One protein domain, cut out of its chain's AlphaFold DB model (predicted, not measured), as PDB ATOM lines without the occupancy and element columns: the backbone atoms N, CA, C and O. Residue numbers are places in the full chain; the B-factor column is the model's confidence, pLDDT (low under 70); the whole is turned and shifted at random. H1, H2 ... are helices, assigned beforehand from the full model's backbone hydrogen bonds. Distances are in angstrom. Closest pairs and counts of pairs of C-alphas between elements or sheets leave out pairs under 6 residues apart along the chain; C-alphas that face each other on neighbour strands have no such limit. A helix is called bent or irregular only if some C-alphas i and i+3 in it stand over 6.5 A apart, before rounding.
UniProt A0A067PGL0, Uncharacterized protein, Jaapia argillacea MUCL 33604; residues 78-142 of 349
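This is residues 78 to 142 of the 349 residues of an uncharacterized protein of Jaapia argillacea MUCL 33604 (UniProt A0A067PGL0). One long bent helix, H1, makes an arm whose residues 78 to 98 stick out from a small head, where a looping stretch, residues 107 to 130, and the short helix H2 fold back near the far end of H1. The printed part has 65 residues with two named helices, H1 then H2, and no named strand: all helix, loose, radius of gyration of the C-alphas 15.5 A, a rod spanning 51 by 25 by 19 A.

Find C-alpha 78 at (21.990, 4.860, -38.860), where H1, residues 78 to 106, begins. By its hydrogen bonds it was assigned as one helix, but it is bent: C-alphas 89 and 92 are 6.8 A apart. Arm H1a, residues 78 to 89, is 16.5 A long; H1b, residues 92 to 106, is 20.9 A. H2, residues 131 to 138, ends at C-alpha 138 (18.408, -32.179, -33.903).

H1a and H1b stand at a steep tilt of 42 degrees. H2 is apart from both arms. Look at residues 109 to 110, which pair antiparallel with 127 to 128. In H1a, H1b and H2 every O i to N i+4 pair is within hydrogen-bond range.

The C-alphas of Arg 78 and Pro 121, the two farthest apart, are 51.4 A apart. The link from H1 to H2 is long, 24 residues. The printed part has no cut, and no printed residue is under 70 in pLDDT.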
ATOM      1  N   ARG A  78      22.594   5.456 -37.659       83.75
ATOM      2  CA  ARG A  78      21.990   4.860 -38.860       83.75
ATOM      3  C   ARG A  78      22.842   3.707 -39.408       83.75
ATOM      4  O   ARG A  78      22.300   2.665 -39.759       83.75
ATOM      5  N   ASP A  79      24.159   3.891 -39.418       86.50
ATOM      6  CA  ASP A  79      25.116   2.903 -39.914       86.50
ATOM      7  C   ASP A  79      25.118   1.625 -39.058       86.50
ATOM      8  O   ASP A  79      25.103   0.528 -39.610       86.50
ATOM      9  N   ASP A  80      25.024   1.744 -37.728       87.38
ATOM     10  CA  ASP A  80      24.939   0.589 -36.820       87.38
ATOM     11  C   ASP A  80      23.650  -0.214 -37.048       87.38
ATOM     12  O   ASP A  80      23.639  -1.445 -36.966       87.38
ATOM     13  N   LEU A  81      22.544   0.479 -37.338       86.31
ATOM     14  CA  LEU A  81      21.265  -0.158 -37.646       86.31
ATOM     15  C   LEU A  81      21.329  -0.900 -38.986       86.31
ATOM     16  O   LEU A  81      20.906  -2.054 -39.069       86.31
ATOM     17  N   CYS A  82      21.901  -0.269 -40.014       87.69
ATOM     18  CA  CYS A  82      22.136  -0.903 -41.307       87.69
ATOM     19  C   CYS A  82      23.063  -2.119 -41.177       87.69
ATOM     20  O   CYS A  82      22.765  -3.164 -41.749       87.69
ATOM     21  N   GLN A  83      24.131  -2.028 -40.381       91.12
ATOM     22  CA  GLN A  83      25.026  -3.154 -40.134       91.12
ATOM     23  C   GLN A  83      24.295  -4.321 -39.461       91.12
ATOM     24  O   GLN A  83      24.353  -5.438 -39.965       91.12
ATOM     25  N   ARG A  84      23.564  -4.078 -38.365       87.00
ATOM     26  CA  ARG A  84      22.821  -5.142 -37.664       87.00
ATOM     27  C   ARG A  84      21.774  -5.807 -38.544       87.00
ATOM     28  O   ARG A  84      21.564  -7.011 -38.448       87.00
ATOM     29  N   LEU A  85      21.119  -5.027 -39.397       87.69
ATOM     30  CA  LEU A  85      20.183  -5.563 -40.372       87.69
ATOM     31  C   LEU A  85      20.898  -6.451 -41.395       87.69
ATOM     32  O   LEU A  85      20.428  -7.549 -41.670       87.69
ATOM     33  N   MET A  86      22.029  -6.001 -41.943       93.12
ATOM     34  CA  MET A  86      22.809  -6.802 -42.890       93.12
ATOM     35  C   MET A  86      23.331  -8.087 -42.245       93.12
ATOM     36  O   MET A  86      23.268  -9.138 -42.871       93.12
ATOM     37  N   GLU A  87      23.783  -8.035 -40.989       92.12
ATOM     38  CA  GLU A  87      24.172  -9.219 -40.215       92.12
ATOM     39  C   GLU A  87      22.997 -10.189 -40.051       92.12
ATOM     40  O   GLU A  87      23.140 -11.373 -40.342       92.12
ATOM     41  N   PHE A  88      21.821  -9.682 -39.675       92.44
ATOM     42  CA  PHE A  88      20.604 -10.484 -39.528       92.44
ATOM     43  C   PHE A  88      20.158 -11.132 -40.849       92.44
ATOM     44  O   PHE A  88      19.782 -12.302 -40.876       92.44
ATOM     45  N   LEU A  89      20.222 -10.394 -41.961       91.88
ATOM     46  CA  LEU A  89      19.873 -10.913 -43.288       91.88
ATOM     47  C   LEU A  89      20.917 -11.907 -43.820       91.88
ATOM     48  O   LEU A  89      20.556 -12.855 -44.519       91.88
ATOM     49  N   ALA A  90      22.197 -11.711 -43.495       93.62
ATOM     50  CA  ALA A  90      23.282 -12.594 -43.915       93.62
ATOM     51  C   ALA A  90      23.362 -13.882 -43.080       93.62
ATOM     52  O   ALA A  90      23.774 -14.917 -43.606       93.62
ATOM     53  N   GLU A  91      22.959 -13.850 -41.805       93.50
ATOM     54  CA  GLU A  91      23.013 -14.986 -40.876       93.50
ATOM     55  C   GLU A  91      22.471 -16.309 -41.459       93.50
ATOM     56  O   GLU A  91      23.216 -17.295 -41.436       93.50
ATOM     57  N   PRO A  92      21.259 -16.387 -42.051       92.12
ATOM     58  CA  PRO A  92      20.752 -17.645 -42.606       92.12
ATOM     59  C   PRO A  92      21.585 -18.166 -43.784       92.12
ATOM     60  O   PRO A  92      21.781 -19.376 -43.913       92.12
ATOM     61  N   VAL A  93      22.117 -17.274 -44.628       93.94
ATOM     62  CA  VAL A  93      22.964 -17.649 -45.774       93.94
ATOM     63  C   VAL A  93      24.308 -18.184 -45.284       93.94
ATOM     64  O   VAL A  93      24.772 -19.227 -45.748       93.94
ATOM     65  N   LEU A  94      24.917 -17.504 -44.311       93.88
ATOM     66  CA  LEU A  94      26.175 -17.927 -43.703       93.88
ATOM     67  C   LEU A  94      26.024 -19.267 -42.978       93.88
ATOM     68  O   LEU A  94      26.893 -20.131 -43.108       93.88
ATOM     69  N   LEU A  95      24.910 -19.473 -42.272       91.56
ATOM     70  CA  LEU A  95      24.616 -20.728 -41.588       91.56
ATOM     71  C   LEU A  95      24.425 -21.874 -42.588       91.56
ATOM     72  O   LEU A  95      25.053 -22.919 -42.432       91.56
ATOM     73  N   ALA A  96      23.661 -21.666 -43.665       90.56
ATOM     74  CA  ALA A  96      23.493 -22.661 -44.724       90.56
ATOM     75  C   ALA A  96      24.827 -23.027 -45.405       90.56
ATOM     76  O   ALA A  96      25.128 -24.211 -45.584       90.56
ATOM     77  N   ARG A  97      25.672 -22.033 -45.723       94.44
ATOM     78  CA  ARG A  97      27.016 -22.265 -46.289       94.44
ATOM     79  C   ARG A  97      27.907 -23.049 -45.321       94.44
ATOM     80  O   ARG A  97      28.591 -23.983 -45.738       94.44
ATOM     81  N   ALA A  98      27.878 -22.720 -44.029       93.62
ATOM     82  CA  ALA A  98      28.631 -23.445 -43.008       93.62
ATOM     83  C   ALA A  98      28.164 -24.905 -42.864       93.62
ATOM     84  O   ALA A  98      28.991 -25.810 -42.746       93.62
ATOM     85  N   GLU A  99      26.855 -25.161 -42.916       91.88
ATOM     86  CA  GLU A  99      26.303 -26.519 -42.876       91.88
ATOM     87  C   GLU A  99      26.704 -27.353 -44.092       91.88
ATOM     88  O   GLU A  99      27.055 -28.526 -43.945       91.88
ATOM     89  N   GLN A 100      26.697 -26.750 -45.279       92.19
ATOM     90  CA  GLN A 100      27.115 -27.416 -46.506       92.19
ATOM     91  C   GLN A 100      28.615 -27.727 -46.508       92.19
ATOM     92  O   GLN A 100      29.011 -28.846 -46.829       92.19
ATOM     93  N   TYR A 101      29.451 -26.794 -46.047       94.38
ATOM     94  CA  TYR A 101      30.873 -27.056 -45.840       94.38
ATOM     95  C   TYR A 101      31.098 -28.217 -44.856       94.38
ATOM     96  O   TYR A 101      31.890 -29.123 -45.111       94.38
ATOM     97  N   GLN A 102      30.351 -28.243 -43.747       92.06
ATOM     98  CA  GLN A 102      30.427 -29.329 -42.770       92.06
ATOM     99  C   GLN A 102      30.023 -30.680 -43.383       92.06
ATOM    100  O   GLN A 102      30.655 -31.697 -43.094       92.06
ATOM    101  N   PHE A 103      29.003 -30.694 -44.247       94.75
ATOM    102  CA  PHE A 103      28.583 -31.879 -44.997       94.75
ATOM    103  C   PHE A 103      29.701 -32.411 -45.902       94.75
ATOM    104  O   PHE A 103      29.936 -33.621 -45.927       94.75
ATOM    105  N   GLU A 104      30.404 -31.530 -46.615       95.62
ATOM    106  CA  GLU A 104      31.526 -31.903 -47.483       95.62
ATOM    107  C   GLU A 104      32.694 -32.483 -46.676       95.62
ATOM    108  O   GLU A 104      33.225 -33.538 -47.029       95.62
ATOM    109  N   VAL A 105      33.044 -31.850 -45.551       95.19
ATOM    110  CA  VAL A 105      34.135 -32.289 -44.667       95.19
ATOM    111  C   VAL A 105      33.832 -33.633 -43.997       95.19
ATOM    112  O   VAL A 105      34.693 -34.513 -43.958       95.19
ATOM    113  N   ASP A 106      32.619 -33.819 -43.472       93.31
ATOM    114  CA  ASP A 106      32.220 -35.061 -42.796       93.31
ATOM    115  C   ASP A 106      31.766 -36.160 -43.799       93.31
ATOM    116  O   ASP A 106      31.558 -37.330 -43.434       93.31
ATOM    117  N   GLY A 107      31.636 -35.813 -45.087       96.06
ATOM    118  CA  GLY A 107      31.176 -36.687 -46.167       96.06
ATOM    119  C   GLY A 107      29.740 -37.178 -45.957       96.06
ATOM    120  O   GLY A 107      29.474 -38.376 -46.112       96.06
ATOM    121  N   GLY A 108      28.850 -36.308 -45.478       96.06
ATOM    122  CA  GLY A 108      27.460 -36.630 -45.155       96.06
ATOM    123  C   GLY A 108      26.834 -35.691 -44.122       96.06
ATOM    124  O   GLY A 108      27.526 -34.944 -43.434       96.06
ATOM    125  N   TRP A 109      25.508 -35.758 -43.966       96.50
ATOM    126  CA  TRP A 109      24.804 -34.981 -42.945       96.50
ATOM    127  C   TRP A 109      25.050 -35.618 -41.584       96.50
ATOM    128  O   TRP A 109      24.557 -36.711 -41.323       96.50
ATOM    129  N   VAL A 110      25.808 -34.956 -40.712       96.12
ATOM    130  CA  VAL A 110      26.089 -35.431 -39.350       96.12
ATOM    131  C   VAL A 110      25.466 -34.475 -38.338       96.12
ATOM    132  O   VAL A 110      25.390 -33.262 -38.549       96.12
ATOM    133  N   CYS A 111      24.986 -35.028 -37.224       95.56
ATOM    134  CA  CYS A 111      24.497 -34.226 -36.112       95.56
ATOM    135  C   CYS A 111      25.683 -33.681 -35.289       95.56
ATOM    136  O   CYS A 111      26.409 -34.479 -34.682       95.56
ATOM    137  N   PRO A 112      25.875 -32.348 -35.207       92.62
ATOM    138  CA  PRO A 112      26.994 -31.755 -34.470       92.62
ATOM    139  C   PRO A 112      26.959 -32.096 -32.974       92.62
ATOM    140  O   PRO A 112      28.002 -32.327 -32.370       92.62
ATOM    141  N   LYS A 113      25.763 -32.215 -32.381       93.69
ATOM    142  CA  LYS A 113      25.596 -32.586 -30.969       93.69
ATOM    143  C   LYS A 113      25.964 -34.045 -30.698       93.69
ATOM    144  O   LYS A 113      26.630 -34.336 -29.709       93.69
ATOM    145  N   CYS A 114      25.589 -34.968 -31.589       94.00
ATOM    146  CA  CYS A 114      25.936 -36.386 -31.449       94.00
ATOM    147  C   CYS A 114      27.440 -36.658 -31.605       94.00
ATOM    148  O   CYS A 114      27.946 -37.615 -31.023       94.00
ATOM    149  N   LYS A 115      28.169 -35.800 -32.334       92.25
ATOM    150  CA  LYS A 115      29.631 -35.886 -32.494       92.25
ATOM    151  C   LYS A 115      30.386 -35.751 -31.164       92.25
ATOM    152  O   LYS A 115      31.487 -36.274 -31.044       92.25
ATOM    153  N   ALA A 116      29.792 -35.082 -30.171       91.31
ATOM    154  CA  ALA A 116      30.401 -34.868 -28.858       91.31
ATOM    155  C   ALA A 116      30.249 -36.060 -27.892       91.31
ATOM    156  O   ALA A 116      30.921 -36.104 -26.864       91.31
ATOM    157  N   PHE A 117      29.380 -37.028 -28.195       89.94
ATOM    158  CA  PHE A 117      29.265 -38.242 -27.390       89.94
ATOM    159  C   PHE A 117      30.495 -39.107 -27.670       89.94
ATOM    160  O   PHE A 117      30.786 -39.384 -28.823       89.94
ATOM    161  N   THR A 118      31.231 -39.545 -26.652       88.38
ATOM    162  CA  THR A 118      32.410 -40.421 -26.841       88.38
ATOM    163  C   THR A 118      32.165 -41.838 -26.334       88.38
ATOM    164  O   THR A 118      32.759 -42.793 -26.824       88.38
ATOM    165  N   HIS A 119      31.236 -41.999 -25.394       85.62
ATOM    166  CA  HIS A 119      30.904 -43.262 -24.735       85.62
ATOM    167  C   HIS A 119      29.817 -44.082 -25.447       85.62
ATOM    168  O   HIS A 119      29.560 -45.218 -25.057       85.62
ATOM    169  N   ARG A 120      29.157 -43.534 -26.479       88.44
ATOM    170  CA  ARG A 120      28.113 -44.225 -27.262       88.44
ATOM    171  C   ARG A 120      28.466 -44.276 -28.749       88.44
ATOM    172  O   ARG A 120      27.941 -43.447 -29.497       88.44
ATOM    173  N   PRO A 121      29.290 -45.244 -29.197       88.44
ATOM    174  CA  PRO A 121      29.803 -45.297 -30.570       88.44
ATOM    175  C   PRO A 121      28.694 -45.322 -31.630       88.44
ATOM    176  O   PRO A 121      28.860 -44.739 -32.690       88.44
ATOM    177  N   GLU A 122      27.533 -45.904 -31.322       90.25
ATOM    178  CA  GLU A 122      26.366 -45.951 -32.219       90.25
ATOM    179  C   GLU A 122      25.800 -44.568 -32.581       90.25
ATOM    180  O   GLU A 122      25.156 -44.402 -33.616       90.25
ATOM    181  N   ARG A 123      25.998 -43.570 -31.712       88.56
ATOM    182  CA  ARG A 123      25.547 -42.192 -31.951       88.56
ATOM    183  C   ARG A 123      26.625 -41.348 -32.617       88.56
ATOM    184  O   ARG A 123      26.298 -40.402 -33.332       88.56
ATOM    185  N   VAL A 124      27.894 -41.676 -32.383       91.75
ATOM    186  CA  VAL A 124      29.025 -40.895 -32.886       91.75
ATOM    187  C   VAL A 124      29.120 -41.050 -34.392       91.75
ATOM    188  O   VAL A 124      29.233 -42.155 -34.910       91.75
ATOM    189  N   GLY A 125      29.078 -39.928 -35.107       87.38
ATOM    190  CA  GLY A 125      29.237 -39.936 -36.559       87.38
ATOM    191  C   GLY A 125      28.072 -40.577 -37.313       87.38
ATOM    192  O   GLY A 125      28.242 -40.921 -38.482       87.38
ATOM    193  N   LYS A 126      26.892 -40.724 -36.686       93.69
ATOM    194  CA  LYS A 126      25.690 -41.149 -37.409       93.69
ATOM    195  C   LYS A 126      25.429 -40.175 -38.559       93.69
ATOM    196  O   LYS A 126      25.225 -38.978 -38.335       93.69
ATOM    197  N   LYS A 127      25.455 -40.714 -39.778       95.88
ATOM    198  CA  LYS A 127      25.134 -39.997 -41.010       95.88
ATOM    199  C   LYS A 127      23.639 -40.106 -41.284       95.88
ATOM    200  O   LYS A 127      23.037 -41.153 -41.051       95.88
ATOM    201  N   PHE A 128      23.053 -39.019 -41.759       96.38
ATOM    202  CA  PHE A 128      21.663 -38.931 -42.176       96.38
ATOM    203  C   PHE A 128      21.593 -38.829 -43.700       96.38
ATOM    204  O   PHE A 128      22.445 -38.200 -44.328       96.38
ATOM    205  N   ASP A 129      20.549 -39.412 -44.288       96.06
ATOM    206  CA  ASP A 129      20.372 -39.421 -45.748       96.06
ATOM    207  C   ASP A 129      20.053 -38.034 -46.323       96.06
ATOM    208  O   ASP A 129      20.268 -37.774 -47.503       96.06
ATOM    209  N   SER A 130      19.510 -37.137 -45.495       96.38
ATOM    210  CA  SER A 130      19.113 -35.787 -45.892       96.38
ATOM    211  C   SER A 130      19.249 -34.792 -44.740       96.38
ATOM    212  O   SER A 130      19.204 -35.177 -43.567       96.38
ATOM    213  N   GLN A 131      19.345 -33.504 -45.087       95.44
ATOM    214  CA  GLN A 131      19.338 -32.391 -44.134       95.44
ATOM    215  C   GLN A 131      18.079 -32.428 -43.254       95.44
ATOM    216  O   GLN A 131      18.186 -32.466 -42.035       95.44
ATOM    217  N   GLY A 132      16.893 -32.608 -43.850       95.62
ATOM    218  CA  GLY A 132      15.636 -32.685 -43.095       95.62
ATOM    219  C   GLY A 132      15.577 -33.833 -42.074       95.62
ATOM    220  O   GLY A 132      14.992 -33.679 -41.001       95.62
ATOM    221  N   HIS A 133      16.212 -34.983 -42.347       96.56
ATOM    222  CA  HIS A 133      16.344 -36.057 -41.352       96.56
ATOM    223  C   HIS A 133      17.278 -35.669 -40.199       96.56
ATOM    224  O   HIS A 133      16.979 -35.967 -39.040       96.56
ATOM    225  N   ARG A 134      18.388 -34.989 -40.507       96.25
ATOM    226  CA  ARG A 134      19.339 -34.472 -39.517       96.25
ATOM    227  C   ARG A 134      18.706 -33.387 -38.645       96.25
ATOM    228  O   ARG A 134      18.886 -33.433 -37.432       96.25
ATOM    229  N   ASP A 135      17.895 -32.501 -39.213       94.69
ATOM    230  CA  ASP A 135      17.227 -31.420 -38.478       94.69
ATOM    231  C   ASP A 135      16.100 -31.943 -37.585       94.69
ATOM    232  O   ASP A 135      16.012 -31.592 -36.406       94.69
ATOM    233  N   ARG A 136      15.300 -32.895 -38.081       95.69
ATOM    234  CA  ARG A 136      14.323 -33.607 -37.242       95.69
ATOM    235  C   ARG A 136      15.006 -34.322 -36.079       95.69
ATOM    236  O   ARG A 136      14.478 -34.346 -34.970       95.69
ATOM    237  N   HIS A 137      16.178 -34.907 -36.314       95.31
ATOM    238  CA  HIS A 137      16.969 -35.504 -35.247       95.31
ATOM    239  C   HIS A 137      17.530 -34.450 -34.280       95.31
ATOM    240  O   HIS A 137      17.491 -34.679 -33.072       95.31
ATOM    241  N   LEU A 138      17.987 -33.290 -34.760       94.50
ATOM    242  CA  LEU A 138      18.408 -32.179 -33.903       94.50
ATOM    243  C   LEU A 138      17.291 -31.744 -32.945       94.50
ATOM    244  O   LEU A 138      17.571 -31.517 -31.773       94.50
ATOM    245  N   ALA A 139      16.033 -31.753 -33.388       94.00
ATOM    246  CA  ALA A 139      14.877 -31.474 -32.532       94.00
ATOM    247  C   ALA A 139      14.644 -32.528 -31.426       94.00
ATOM    248  O   ALA A 139      13.937 -32.260 -30.457       94.00
ATOM    249  N   THR A 140      15.242 -33.721 -31.534       93.12
ATOM    250  CA  THR A 140      15.200 -34.737 -30.463       93.12
ATOM    251  C   THR A 140      16.217 -34.481 -29.351       93.12
ATOM    252  O   THR A 140      16.126 -35.093 -28.284       93.12
ATOM    253  N   HIS A 141      17.181 -33.583 -29.576       94.00
ATOM    254  CA  HIS A 141      18.104 -33.159 -28.536       94.00
ATOM    255  C   HIS A 141      17.408 -32.196 -27.577       94.00
ATOM    256  O   HIS A 141      16.950 -31.124 -27.964       94.00
ATOM    257  N   SER A 142      17.389 -32.561 -26.302       95.50
ATOM    258  CA  SER A 142      16.991 -31.686 -25.203       95.50
ATOM    259  C   SER A 142      18.212 -31.346 -24.359       95.50
ATOM    260  O   SER A 142      19.164 -32.123 -24.304       95.50
TER     261      SER A 142